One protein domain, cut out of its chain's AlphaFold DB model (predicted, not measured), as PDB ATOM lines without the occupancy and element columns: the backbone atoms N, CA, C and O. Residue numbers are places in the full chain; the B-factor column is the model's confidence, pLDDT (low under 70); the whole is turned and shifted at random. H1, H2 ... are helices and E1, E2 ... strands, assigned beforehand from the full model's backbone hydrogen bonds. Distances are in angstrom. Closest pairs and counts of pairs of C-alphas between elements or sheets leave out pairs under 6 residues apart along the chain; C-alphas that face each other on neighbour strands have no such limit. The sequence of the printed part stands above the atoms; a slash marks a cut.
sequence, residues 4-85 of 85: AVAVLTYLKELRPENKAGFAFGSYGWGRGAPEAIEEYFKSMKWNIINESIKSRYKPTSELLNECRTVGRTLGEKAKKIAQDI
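AT A GLANCE: This is residues 4 to 85 of the 85 residues of an uncharacterized protein of candidate division Zixibacteria bacterium 4484_95 (UniProt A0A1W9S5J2). A narrow parallel pair of strands, E1 and E2, runs between helices: H2 packs on one side of it and the long helix H3 on the other, while H1 lies side by side with H2, farther out from the strands. H3 runs along the longest axis of the whole, and before the named strands begin, residues 20 to 21 already pair in parallel with residues 47 to 48. The printed part has 82 residues with three named helices and two named strands, in the order H1, E1, H2, E2, H3; the class is mostly helix. E1, H2 and E2 form a strand-helix-strand unit, two parallel neighbour strands with a helix between them along the chain, and its crossover is right-handed. The whole is compact, with a radius of gyration of the C-alphas of 13.6 A and spans of 40 by 27 by 16 A.

IN THESE COORDINATES: H1 is residues 4 to 14, 15.6 A long, and its C-alpha 4 is at (205.906, 192.761, 120.228). E1 is residues 24 to 27, 10.0 A long, beginning with C-alpha 24 at (194.995, 197.703, 120.632). H2 is residues 33 to 43, 15.6 A long. E2 is residues 53 to 56, 10.3 A long. H3 is residues 61 to 83, 33.6 A long, ending with C-alpha 83 at (194.972, 199.246, 94.252).

HOW THE PARTS SIT: E1 and E2 are parallel neighbours, with 17 degrees between their directions. The C-alphas of 26 and 55 face each other at 4.4 A. N 27 and O 55 are within hydrogen-bond range at 2.8 A, and so are N 55 and O 25 at 3.0 A. The closest C-alphas of E1 and H2 are those of Phe 24 and Pro 34, 5.1 A apart. The closest of E2 and H3 are those of Ile 53 and Cys 67, 7.2 A apart. H1 and H2 touch, with the C-alphas of Leu 8 and Tyr 40 closest at 6.9 A. They run the same way at a shallow tilt of 1 degrees. H3 is apart from both H1 and H2, and H1 is apart from E2. In H1, H2 and H3 every O i to N i+4 pair is within hydrogen-bond range.

THE WHOLE: The two C-alphas farthest apart, those of Trp 29 and Ile 85, are 42.6 A from each other. The printed part has no cut. No link is long: E1 to H2 and E2 to H3 are tight, H1 to E1 and H2 to E2 short. The mean pLDDT of the printed part is 94.0, and residue 31 is the one printed residue under 70.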
ATOM      1  N   ALA A   4     206.506 191.587 120.861       90.69
ATOM      2  CA  ALA A   4     205.906 192.761 120.228       90.69
ATOM      3  C   ALA A   4     206.924 193.895 120.015       90.69
ATOM      4  O   ALA A   4     206.989 194.469 118.932       90.69
ATOM      5  N   VAL A   5     207.759 194.181 121.021       91.56
ATOM      6  CA  VAL A   5     208.789 195.226 120.916       91.56
ATOM      7  C   VAL A   5     209.865 194.823 119.915       91.56
ATOM      8  O   VAL A   5     210.240 195.644 119.089       91.56
ATOM      9  N   ALA A   6     210.306 193.560 119.924       93.88
ATOM     10  CA  ALA A   6     211.309 193.080 118.972       93.88
ATOM     11  C   ALA A   6     210.863 193.287 117.512       93.88
ATOM     12  O   ALA A   6     211.628 193.803 116.698       93.88
ATOM     13  N   VAL A   7     209.604 192.963 117.198       94.62
ATOM     14  CA  VAL A   7     209.026 193.186 115.863       94.62
ATOM     15  C   VAL A   7     208.946 194.677 115.531       94.62
ATOM     16  O   VAL A   7     209.340 195.078 114.440       94.62
ATOM     17  N   LEU A   8     208.469 195.514 116.454       94.44
ATOM     18  CA  LEU A   8     208.314 196.952 116.206       94.44
ATOM     19  C   LEU A   8     209.651 197.665 116.021       94.44
ATOM     20  O   LEU A   8     209.767 198.510 115.137       94.44
ATOM     21  N   THR A   9     210.667 197.314 116.808       94.69
ATOM     22  CA  THR A   9     212.023 197.845 116.635       94.69
ATOM     23  C   THR A   9     212.589 197.442 115.278       94.69
ATOM     24  O   THR A   9     213.116 198.296 114.575       94.69
ATOM     25  N   TYR A  10     212.415 196.185 114.864       94.75
ATOM     26  CA  TYR A  10     212.846 195.736 113.540       94.75
ATOM     27  C   TYR A  10     212.133 196.490 112.403       94.75
ATOM     28  O   TYR A  10     212.780 196.995 111.487       94.75
ATOM     29  N   LEU A  11     210.806 196.639 112.482       94.94
ATOM     30  CA  LEU A  11     210.023 197.386 111.490       94.94
ATOM     31  C   LEU A  11     210.410 198.867 111.427       94.94
ATOM     32  O   LEU A  11     210.434 199.442 110.339       94.94
ATOM     33  N   LYS A  12     210.734 199.476 112.570       94.12
ATOM     34  CA  LYS A  12     211.135 200.883 112.641       94.12
ATOM     35  C   LYS A  12     212.391 201.167 111.821       94.12
ATOM     36  O   LYS A  12     212.435 202.191 111.143       94.12
ATOM     37  N   GLU A  13     213.365 200.263 111.848       94.00
ATOM     38  CA  GLU A  13     214.594 200.397 111.057       94.00
ATOM     39  C   GLU A  13     214.345 200.173 109.559       94.00
ATOM     40  O   GLU A  13     214.935 200.860 108.729       94.00
ATOM     41  N   LEU A  14     213.416 199.281 109.198       95.12
ATOM     42  CA  LEU A  14     213.035 199.044 107.799       95.12
ATOM     43  C   LEU A  14     212.202 200.173 107.177       95.12
ATOM     44  O   LEU A  14     212.121 200.252 105.954       95.12
ATOM     45  N   ARG A  15     211.563 201.016 107.999       91.50
ATOM     46  CA  ARG A  15     210.733 202.160 107.574       91.50
ATOM     47  C   ARG A  15     209.758 201.832 106.430       91.50
ATOM     48  O   ARG A  15     209.775 202.497 105.397       91.50
ATOM     49  N   PRO A  16     208.893 200.818 106.584       93.44
ATOM     50  CA  PRO A  16     207.949 200.463 105.535       93.44
ATOM     51  C   PRO A  16     206.950 201.601 105.295       93.44
ATOM     52  O   PRO A  16     206.233 202.015 106.208       93.44
ATOM     53  N   GLU A  17     206.878 202.057 104.049       91.19
ATOM     54  CA  GLU A  17     205.975 203.122 103.607       91.19
ATOM     55  C   GLU A  17     204.622 202.570 103.129       91.19
ATOM     56  O   GLU A  17     204.434 201.355 102.960       91.19
ATOM     57  N   ASN A  18     203.657 203.473 102.916       92.75
ATOM     58  CA  ASN A  18     202.299 203.152 102.460       92.75
ATOM     59  C   ASN A  18     201.639 202.078 103.336       92.75
ATOM     60  O   ASN A  18     201.144 201.052 102.863       92.75
ATOM     61  N   LYS A  19     201.705 202.275 104.655       95.00
ATOM     62  CA  LYS A  19     201.079 201.401 105.648       95.00
ATOM     63  C   LYS A  19     200.046 202.173 106.445       95.00
ATOM     64  O   LYS A  19     200.206 203.360 106.721       95.00
ATOM     65  N   ALA A  20     198.986 201.469 106.813       95.88
ATOM     66  CA  ALA A  20     197.967 201.940 107.730       95.88
ATOM     67  C   ALA A  20     197.896 200.987 108.924       95.88
ATOM     68  O   ALA A  20     198.149 199.790 108.772       95.88
ATOM     69  N   GLY A  21     197.550 201.499 110.100       96.62
ATOM     70  CA  GLY A  21     197.460 200.684 111.305       96.62
ATOM     71  C   GLY A  21     196.740 201.380 112.449       96.62
ATOM     72  O   GLY A  21     196.453 202.572 112.398       96.62
ATOM     73  N   PHE A  22     196.438 200.613 113.486       97.38
ATOM     74  CA  PHE A  22     195.977 201.103 114.781       97.38
ATOM     75  C   PHE A  22     196.460 200.125 115.853       97.38
ATOM     76  O   PHE A  22     196.714 198.952 115.561       97.38
ATOM     77  N   ALA A  23     196.630 200.604 117.080       96.75
ATOM     78  CA  ALA A  23     197.078 199.777 118.192       96.75
ATOM     79  C   ALA A  23     195.897 199.364 119.075       96.75
ATOM     80  O   ALA A  23     194.943 200.117 119.256       96.75
ATOM     81  N   PHE A  24     195.972 198.171 119.656       96.00
ATOM     82  CA  PHE A  24     194.995 197.703 120.632       96.00
ATOM     83  C   PHE A  24     195.654 196.780 121.655       96.00
ATOM     84  O   PHE A  24     196.691 196.174 121.384       96.00
ATOM     85  N   GLY A  25     195.057 196.656 122.839       94.56
ATOM     86  CA  GLY A  25     195.554 195.734 123.858       94.56
ATOM     87  C   GLY A  25     194.989 195.977 125.249       94.56
ATOM     88  O   GLY A  25     194.288 196.958 125.505       94.56
ATOM     89  N   SER A  26     195.300 195.056 126.158       93.81
ATOM     90  CA  SER A  26     194.971 195.194 127.571       93.81
ATOM     91  C   SER A  26     196.151 195.713 128.393       93.81
ATOM     92  O   SER A  26     197.316 195.547 128.029       93.81
ATOM     93  N   TYR A  27     195.850 196.356 129.517       93.12
ATOM     94  CA  TYR A  27     196.828 196.859 130.476       93.12
ATOM     95  C   TYR A  27     196.310 196.706 131.911       93.12
ATOM     96  O   TYR A  27     195.110 196.576 132.136       93.12
ATOM     97  N   GLY A  28     197.216 196.695 132.889       90.62
ATOM     98  CA  GLY A  28     196.864 196.609 134.311       90.62
ATOM     99  C   GLY A  28     197.010 197.953 135.016       90.62
ATOM    100  O   GLY A  28     196.090 198.769 135.048       90.62
ATOM    101  N   TRP A  29     198.196 198.164 135.589       87.62
ATOM    102  CA  TRP A  29     198.495 199.296 136.472       87.62
ATOM    103  C   TRP A  29     199.334 200.408 135.818       87.62
ATOM    104  O   TRP A  29     199.387 201.512 136.349       87.62
ATOM    105  N   GLY A  30     200.000 200.129 134.692       82.62
ATOM    106  CA  GLY A  30     200.876 201.078 133.990       82.62
ATOM    107  C   GLY A  30     200.212 201.783 132.803       82.62
ATOM    108  O   GLY A  30     199.061 201.503 132.467       82.62
ATOM    109  N   ARG A  31     200.975 202.662 132.132       69.19
ATOM    110  CA  ARG A  31     200.615 203.164 130.795       69.19
ATOM    111  C   ARG A  31     200.558 201.978 129.830       69.19
ATOM    112  O   ARG A  31     201.431 201.110 129.875       69.19
ATOM    113  N   GLY A  32     199.493 201.896 129.042       82.00
ATOM    114  CA  GLY A  32     199.215 200.728 128.222       82.00
ATOM    115  C   GLY A  32     200.267 200.511 127.135       82.00
ATOM    116  O   GLY A  32     200.875 201.445 126.613       82.00
ATOM    117  N   ALA A  33     200.482 199.243 126.778       90.50
ATOM    118  CA  ALA A  33     201.232 198.898 125.574       90.50
ATOM    119  C   ALA A  33     200.652 199.541 124.290       90.50
ATOM    120  O   ALA A  33     201.453 199.926 123.440       90.50
ATOM    121  N   PRO A  34     199.320 199.704 124.122       94.12
ATOM    122  CA  PRO A  34     198.758 200.261 122.891       94.12
ATOM    123  C   PRO A  34     199.252 201.670 122.559       94.12
ATOM    124  O   PRO A  34     199.578 201.922 121.402       94.12
ATOM    125  N   GLU A  35     199.394 202.559 123.544       91.94
ATOM    126  CA  GLU A  35     199.924 203.907 123.306       91.94
ATOM    127  C   GLU A  35     201.370 203.865 122.809       91.94
ATOM    128  O   GLU A  35     201.727 204.561 121.864       91.94
ATOM    129  N   ALA A  36     202.208 203.010 123.403       92.69
ATOM    130  CA  ALA A  36     203.593 202.868 122.967       92.69
ATOM    131  C   ALA A  36     203.681 202.356 121.520       92.69
ATOM    132  O   ALA A  36     204.498 202.842 120.743       92.69
ATOM    133  N   ILE A  37     202.827 201.400 121.143       95.12
ATOM    134  CA  ILE A  37     202.752 200.866 119.775       95.12
ATOM    135  C   ILE A  37     202.290 201.952 118.791       95.12
ATOM    136  O   ILE A  37     202.840 202.061 117.695       95.12
ATOM    137  N   GLU A  38     201.323 202.781 119.180       95.19
ATOM    138  CA  GLU A  38     200.863 203.909 118.367       95.19
ATOM    139  C   GLU A  38     202.000 204.905 118.084       95.19
ATOM    140  O   GLU A  38     202.174 205.329 116.941       95.19
ATOM    141  N   GLU A  39     202.845 205.208 119.074       94.69
ATOM    142  CA  GLU A  39     204.032 206.054 118.880       94.69
ATOM    143  C   GLU A  39     205.054 205.433 117.912       94.69
ATOM    144  O   GLU A  39     205.660 206.144 117.104       94.69
ATOM    145  N   TYR A  40     205.212 204.102 117.908       95.12
ATOM    146  CA  TYR A  40     206.004 203.424 116.874       95.12
ATOM    147  C   TYR A  40     205.413 203.669 115.481       95.12
ATOM    148  O   TYR A  40     206.157 204.054 114.574       95.12
ATOM    149  N   PHE A  41     204.098 203.513 115.308       96.00
ATOM    150  CA  PHE A  41     203.419 203.779 114.034       96.00
ATOM    151  C   PHE A  41     203.591 205.234 113.578       96.00
ATOM    152  O   PHE A  41     203.934 205.460 112.415       96.00
ATOM    153  N   LYS A  42     203.467 206.211 114.491       94.50
ATOM    154  CA  LYS A  42     203.745 207.634 114.207       94.50
ATOM    155  C   LYS A  42     205.181 207.838 113.742       94.50
ATOM    156  O   LYS A  42     205.412 208.497 112.731       94.50
ATOM    157  N   SER A  43     206.150 207.235 114.434       94.75
ATOM    158  CA  SER A  43     207.574 207.368 114.093       94.75
ATOM    159  C   SER A  43     207.925 206.801 112.711       94.75
ATOM    160  O   SER A  43     208.837 207.299 112.056       94.75
ATOM    161  N   MET A  44     207.169 205.799 112.249       95.56
ATOM    162  CA  MET A  44     207.285 205.208 110.912       95.56
ATOM    163  C   MET A  44     206.413 205.914 109.861       95.56
ATOM    164  O   MET A  44     206.392 205.485 108.712       95.56
ATOM    165  N   LYS A  45     205.697 206.986 110.233       94.56
ATOM    166  CA  LYS A  45     204.761 207.732 109.372       94.56
ATOM    167  C   LYS A  45     203.638 206.868 108.788       94.56
ATOM    168  O   LYS A  45     203.163 207.114 107.681       94.56
ATOM    169  N   TRP A  46     203.209 205.846 109.523       96.19
ATOM    170  CA  TRP A  46     202.050 205.057 109.122       96.19
ATOM    171  C   TRP A  46     200.773 205.885 109.262       96.19
ATOM    172  O   TRP A  46     200.649 206.720 110.156       96.19
ATOM    173  N   ASN A  47     199.797 205.619 108.401       95.94
ATOM    174  CA  ASN A  47     198.473 206.211 108.517       95.94
ATOM    175  C   ASN A  47     197.715 205.572 109.690       95.94
ATOM    176  O   ASN A  47     197.291 204.416 109.608       95.94
ATOM    177  N   ILE A  48     197.539 206.322 110.774       96.75
ATOM    178  CA  ILE A  48     196.842 205.847 111.971       96.75
ATOM    179  C   ILE A  48     195.345 206.042 111.773       96.75
ATOM    180  O   ILE A  48     194.869 207.164 111.645       96.75
ATOM    181  N   ILE A  49     194.605 204.935 111.709       96.50
ATOM    182  CA  ILE A  49     193.187 204.956 111.313       96.50
ATOM    183  C   ILE A  49     192.210 205.023 112.491       96.50
ATOM    184  O   ILE A  49     191.010 205.152 112.271       96.50
ATOM    185  N   ASN A  50     192.710 204.867 113.715       96.44
ATOM    186  CA  ASN A  50     191.940 204.930 114.953       96.44
ATOM    187  C   ASN A  50     192.890 205.227 116.114       96.44
ATOM    188  O   ASN A  50     194.053 204.815 116.072       96.44
ATOM    189  N   GLU A  51     192.381 205.870 117.160       94.06
ATOM    190  CA  GLU A  51     193.094 205.955 118.436       94.06
ATOM    191  C   GLU A  51     193.325 204.556 119.024       94.06
ATOM    192  O   GLU A  51     192.620 203.588 118.712       94.06
ATOM    193  N   SER A  52     194.338 204.420 119.872       94.94
ATOM    194  CA  SER A  52     194.635 203.147 120.523       94.94
ATOM    195  C   SER A  52     193.472 202.644 121.391       94.94
ATOM    196  O   SER A  52     193.041 203.301 122.339       94.94
ATOM    197  N   ILE A  53     193.001 201.423 121.109       95.81
ATOM    198  CA  ILE A  53     191.917 200.778 121.867       95.81
ATOM    199  C   ILE A  53     192.504 200.070 123.086       95.81
ATOM    200  O   ILE A  53     193.377 199.204 122.970       95.81
ATOM    201  N   LYS A  54     192.017 200.410 124.279       94.75
ATOM    202  CA  LYS A  54     192.654 199.992 125.534       94.75
ATOM    203  C   LYS A  54     191.662 199.370 126.491       94.75
ATOM    204  O   LYS A  54     190.718 200.017 126.929       94.75
ATOM    205  N   SER A  55     191.941 198.139 126.898       94.75
ATOM    206  CA  SER A  55     191.191 197.473 127.959       94.75
ATOM    207  C   SER A  55     191.980 197.468 129.260       94.75
ATOM    208  O   SER A  55     193.096 196.958 129.314       94.75
ATOM    209  N   ARG A  56     191.397 197.983 130.342       93.50
ATOM    210  CA  ARG A  56     191.957 197.733 131.670       93.50
ATOM    211  C   ARG A  56     191.584 196.307 132.092       93.50
ATOM    212  O   ARG A  56     190.410 196.013 132.287       93.50
ATOM    213  N   TYR A  57     192.577 195.438 132.244       92.62
ATOM    214  CA  TYR A  57     192.429 194.003 132.503       92.62
ATOM    215  C   TYR A  57     191.683 193.248 131.393       92.62
ATOM    216  O   TYR A  57     192.155 193.190 130.259       92.62
ATOM    217  N   LYS A  58     190.576 192.578 131.729       95.56
ATOM    218  CA  LYS A  58     189.833 191.726 130.805       95.56
ATOM    219  C   LYS A  58     188.952 192.598 129.894       95.56
ATOM    220  O   LYS A  58     188.154 193.375 130.418       95.56
ATOM    221  N   PRO A  59     189.038 192.447 128.561       96.19
ATOM    222  CA  PRO A  59     188.201 193.197 127.631       96.19
ATOM    223  C   PRO A  59     186.735 192.776 127.712       96.19
ATOM    224  O   PRO A  59     186.421 191.600 127.917       96.19
ATOM    225  N   THR A  60     185.847 193.752 127.526       97.56
ATOM    226  CA  THR A  60     184.401 193.533 127.437       97.56
ATOM    227  C   THR A  60     183.992 193.157 126.012       97.56
ATOM    228  O   THR A  60     184.771 193.297 125.063       97.56
ATOM    229  N   SER A  61     182.759 192.678 125.843       97.69
ATOM    230  CA  SER A  61     182.165 192.388 124.532       97.69
ATOM    231  C   SER A  61     182.171 193.599 123.605       97.69
ATOM    232  O   SER A  61     182.437 193.456 122.411       97.69
ATOM    233  N   GLU A  62     181.924 194.783 124.156       97.25
ATOM    234  CA  GLU A  62     181.835 196.049 123.430       97.25
ATOM    235  C   GLU A  62     183.204 196.424 122.867       97.25
ATOM    236  O   GLU A  62     183.326 196.680 121.672       97.25
ATOM    237  N   LEU A  63     184.254 196.339 123.689       96.62
ATOM    238  CA  LEU A  63     185.624 196.651 123.278       96.62
ATOM    239  C   LEU A  63     186.142 195.654 122.230       96.62
ATOM    240  O   LEU A  63     186.795 196.028 121.258       96.62
ATOM    241  N   LEU A  64     185.793 194.370 122.364       97.75
ATOM    242  CA  LEU A  64     186.086 193.380 121.324       97.75
ATOM    243  C   LEU A  64     185.351 193.694 120.014       97.75
ATOM    244  O   LEU A  64     185.899 193.473 118.933       97.75
ATOM    245  N   ASN A  65     184.115 194.193 120.084       98.12
ATOM    246  CA  ASN A  65     183.362 194.599 118.901       98.12
ATOM    247  C   ASN A  65     183.939 195.863 118.246       98.12
ATOM    248  O   ASN A  65     183.977 195.951 117.017       98.12
ATOM    249  N   GLU A  66     184.450 196.797 119.043       97.69
ATOM    250  CA  GLU A  66     185.183 197.974 118.577       97.69
ATOM    251  C   GLU A  66     186.435 197.561 117.789       97.69
ATOM    252  O   GLU A  66     186.561 197.914 116.616       97.69
ATOM    253  N   CYS A  67     187.283 196.689 118.354       97.56
ATOM    254  CA  CYS A  67     188.452 196.142 117.654       97.56
ATOM    255  C   CYS A  67     188.079 195.478 116.320       97.56
ATOM    256  O   CYS A  67     188.770 195.662 115.317       97.56
ATOM    257  N   ARG A  68     186.978 194.711 116.278       98.25
ATOM    258  CA  ARG A  68     186.492 194.085 115.032       98.25
ATOM    259  C   ARG A  68     186.032 195.122 114.014       98.25
ATOM    260  O   ARG A  68     186.276 194.950 112.824       98.25
ATOM    261  N   THR A  69     185.354 196.172 114.464       98.19
ATOM    262  CA  THR A  69     184.850 197.245 113.598       98.19
ATOM    263  C   THR A  69     186.005 198.009 112.965       98.19
ATOM    264  O   THR A  69     186.074 198.100 111.740       98.19
ATOM    265  N   VAL A  70     186.972 198.444 113.771       98.00
ATOM    266  CA  VAL A  70     188.174 199.128 113.276       98.00
ATOM    267  C   VAL A  70     189.020 198.198 112.400       98.00
ATOM    268  O   VAL A  70     189.519 198.615 111.356       98.00
ATOM    269  N   GLY A  71     189.114 196.911 112.747       98.00
ATOM    270  CA  GLY A  71     189.786 195.901 111.926       98.00
ATOM    271  C   GLY A  71     189.180 195.748 110.525       98.00
ATOM    272  O   GLY A  71     189.921 195.612 109.552       98.00
ATOM    273  N   ARG A  72     187.848 195.839 110.382       98.19
ATOM    274  CA  ARG A  72     187.194 195.864 109.059       98.19
ATOM    275  C   ARG A  72     187.580 197.111 108.269       98.19
ATOM    276  O   ARG A  72     187.944 196.994 107.101       98.19
ATOM    277  N   THR A  73     187.574 198.279 108.910       97.69
ATOM    278  CA  THR A  73     188.019 199.537 108.290       97.69
ATOM    279  C   THR A  73     189.472 199.452 107.818       97.69
ATOM    280  O   THR A  73     189.784 199.907 106.717       97.69
ATOM    281  N   LEU A  74     190.356 198.817 108.600       97.81
ATOM    282  CA  LEU A  74     191.742 198.564 108.200       97.81
ATOM    283  C   LEU A  74     191.822 197.688 106.949       97.81
ATOM    284  O   LEU A  74     192.576 198.010 106.035       97.81
ATOM    285  N   GLY A  75     191.034 196.611 106.890       97.31
ATOM    286  CA  GLY A  75     190.969 195.724 105.727       97.31
ATOM    287  C   GLY A  75     190.535 196.451 104.453       97.31
ATOM    288  O   GLY A  75     191.179 196.317 103.415       97.31
ATOM    289  N   GLU A  76     189.499 197.287 104.533       96.81
ATOM    290  CA  GLU A  76     189.063 198.109 103.395       96.81
ATOM    291  C   GLU A  76     190.117 199.148 102.990       96.81
ATOM    292  O   GLU A  76     190.345 199.380 101.802       96.81
ATOM    293  N   LYS A  77     190.826 199.748 103.955       96.06
ATOM    294  CA  LYS A  77     191.939 200.661 103.662       96.06
ATOM    295  C   LYS A  77     193.109 199.932 102.996       96.06
ATOM    296  O   LYS A  77     193.693 200.480 102.067       96.06
ATOM    297  N   ALA A  78     193.424 198.713 103.429       95.62
ATOM    298  CA  ALA A  78     194.479 197.893 102.841       95.62
ATOM    299  C   ALA A  78     194.176 197.529 101.381       95.62
ATOM    300  O   ALA A  78     195.071 197.621 100.547       95.62
ATOM    301  N   LYS A  79     192.915 197.199 101.054       96.25
ATOM    302  CA  LYS A  79     192.486 196.984  99.660       96.25
ATOM    303  C   LYS A  79     192.728 198.219  98.793       96.25
ATOM    304  O   LYS A  79     193.284 198.077  97.715       96.25
ATOM    305  N   LYS A  80     192.359 199.410  99.281       94.81
ATOM    306  CA  LYS A  80     192.588 200.676  98.560       94.81
ATOM    307  C   LYS A  80     194.077 200.928  98.327       94.81
ATOM    308  O   LYS A  80     194.486 201.100  97.193       94.81
ATOM    309  N   ILE A  81     194.897 200.813  99.377       93.69
ATOM    310  CA  ILE A  81     196.357 200.970  99.264       93.69
ATOM    311  C   ILE A  81     196.946 199.995  98.235       93.69
ATOM    312  O   ILE A  81     197.827 200.378  97.483       93.69
ATOM    313  N   ALA A  82     196.475 198.746  98.193       92.06
ATOM    314  CA  ALA A  82     196.951 197.760  97.225       92.06
ATOM    315  C   ALA A  82     196.504 198.039  95.778       92.06
ATOM    316  O   ALA A  82     197.126 197.523  94.860       92.06
ATOM    317  N   GLN A  83     195.428 198.801  95.575       91.44
ATOM    318  CA  GLN A  83     194.972 199.246  94.252       91.44
ATOM    319  C   GLN A  83     195.706 200.506  93.775       91.44
ATOM    320  O   GLN A  83     195.758 200.755  92.575       91.44
ATOM    321  N   ASP A  84     196.249 201.288  94.712       83.06
ATOM    322  CA  ASP A  84     196.970 202.541  94.462       83.06
ATOM    323  C   ASP A  84     198.479 202.328  94.176       83.06
ATOM    324  O   ASP A  84     199.206 203.305  93.974       83.06
ATOM    325  N   ILE A  85     198.961 201.076  94.193       71.06
ATOM    326  CA  ILE A  85     200.352 200.653  93.914       71.06
ATOM    327  C   ILE A  85     200.393 199.929  92.568       71.06
ATOM    328  O   ILE A  85     201.332 200.213  91.792       71.06
TER     329      ILE A  85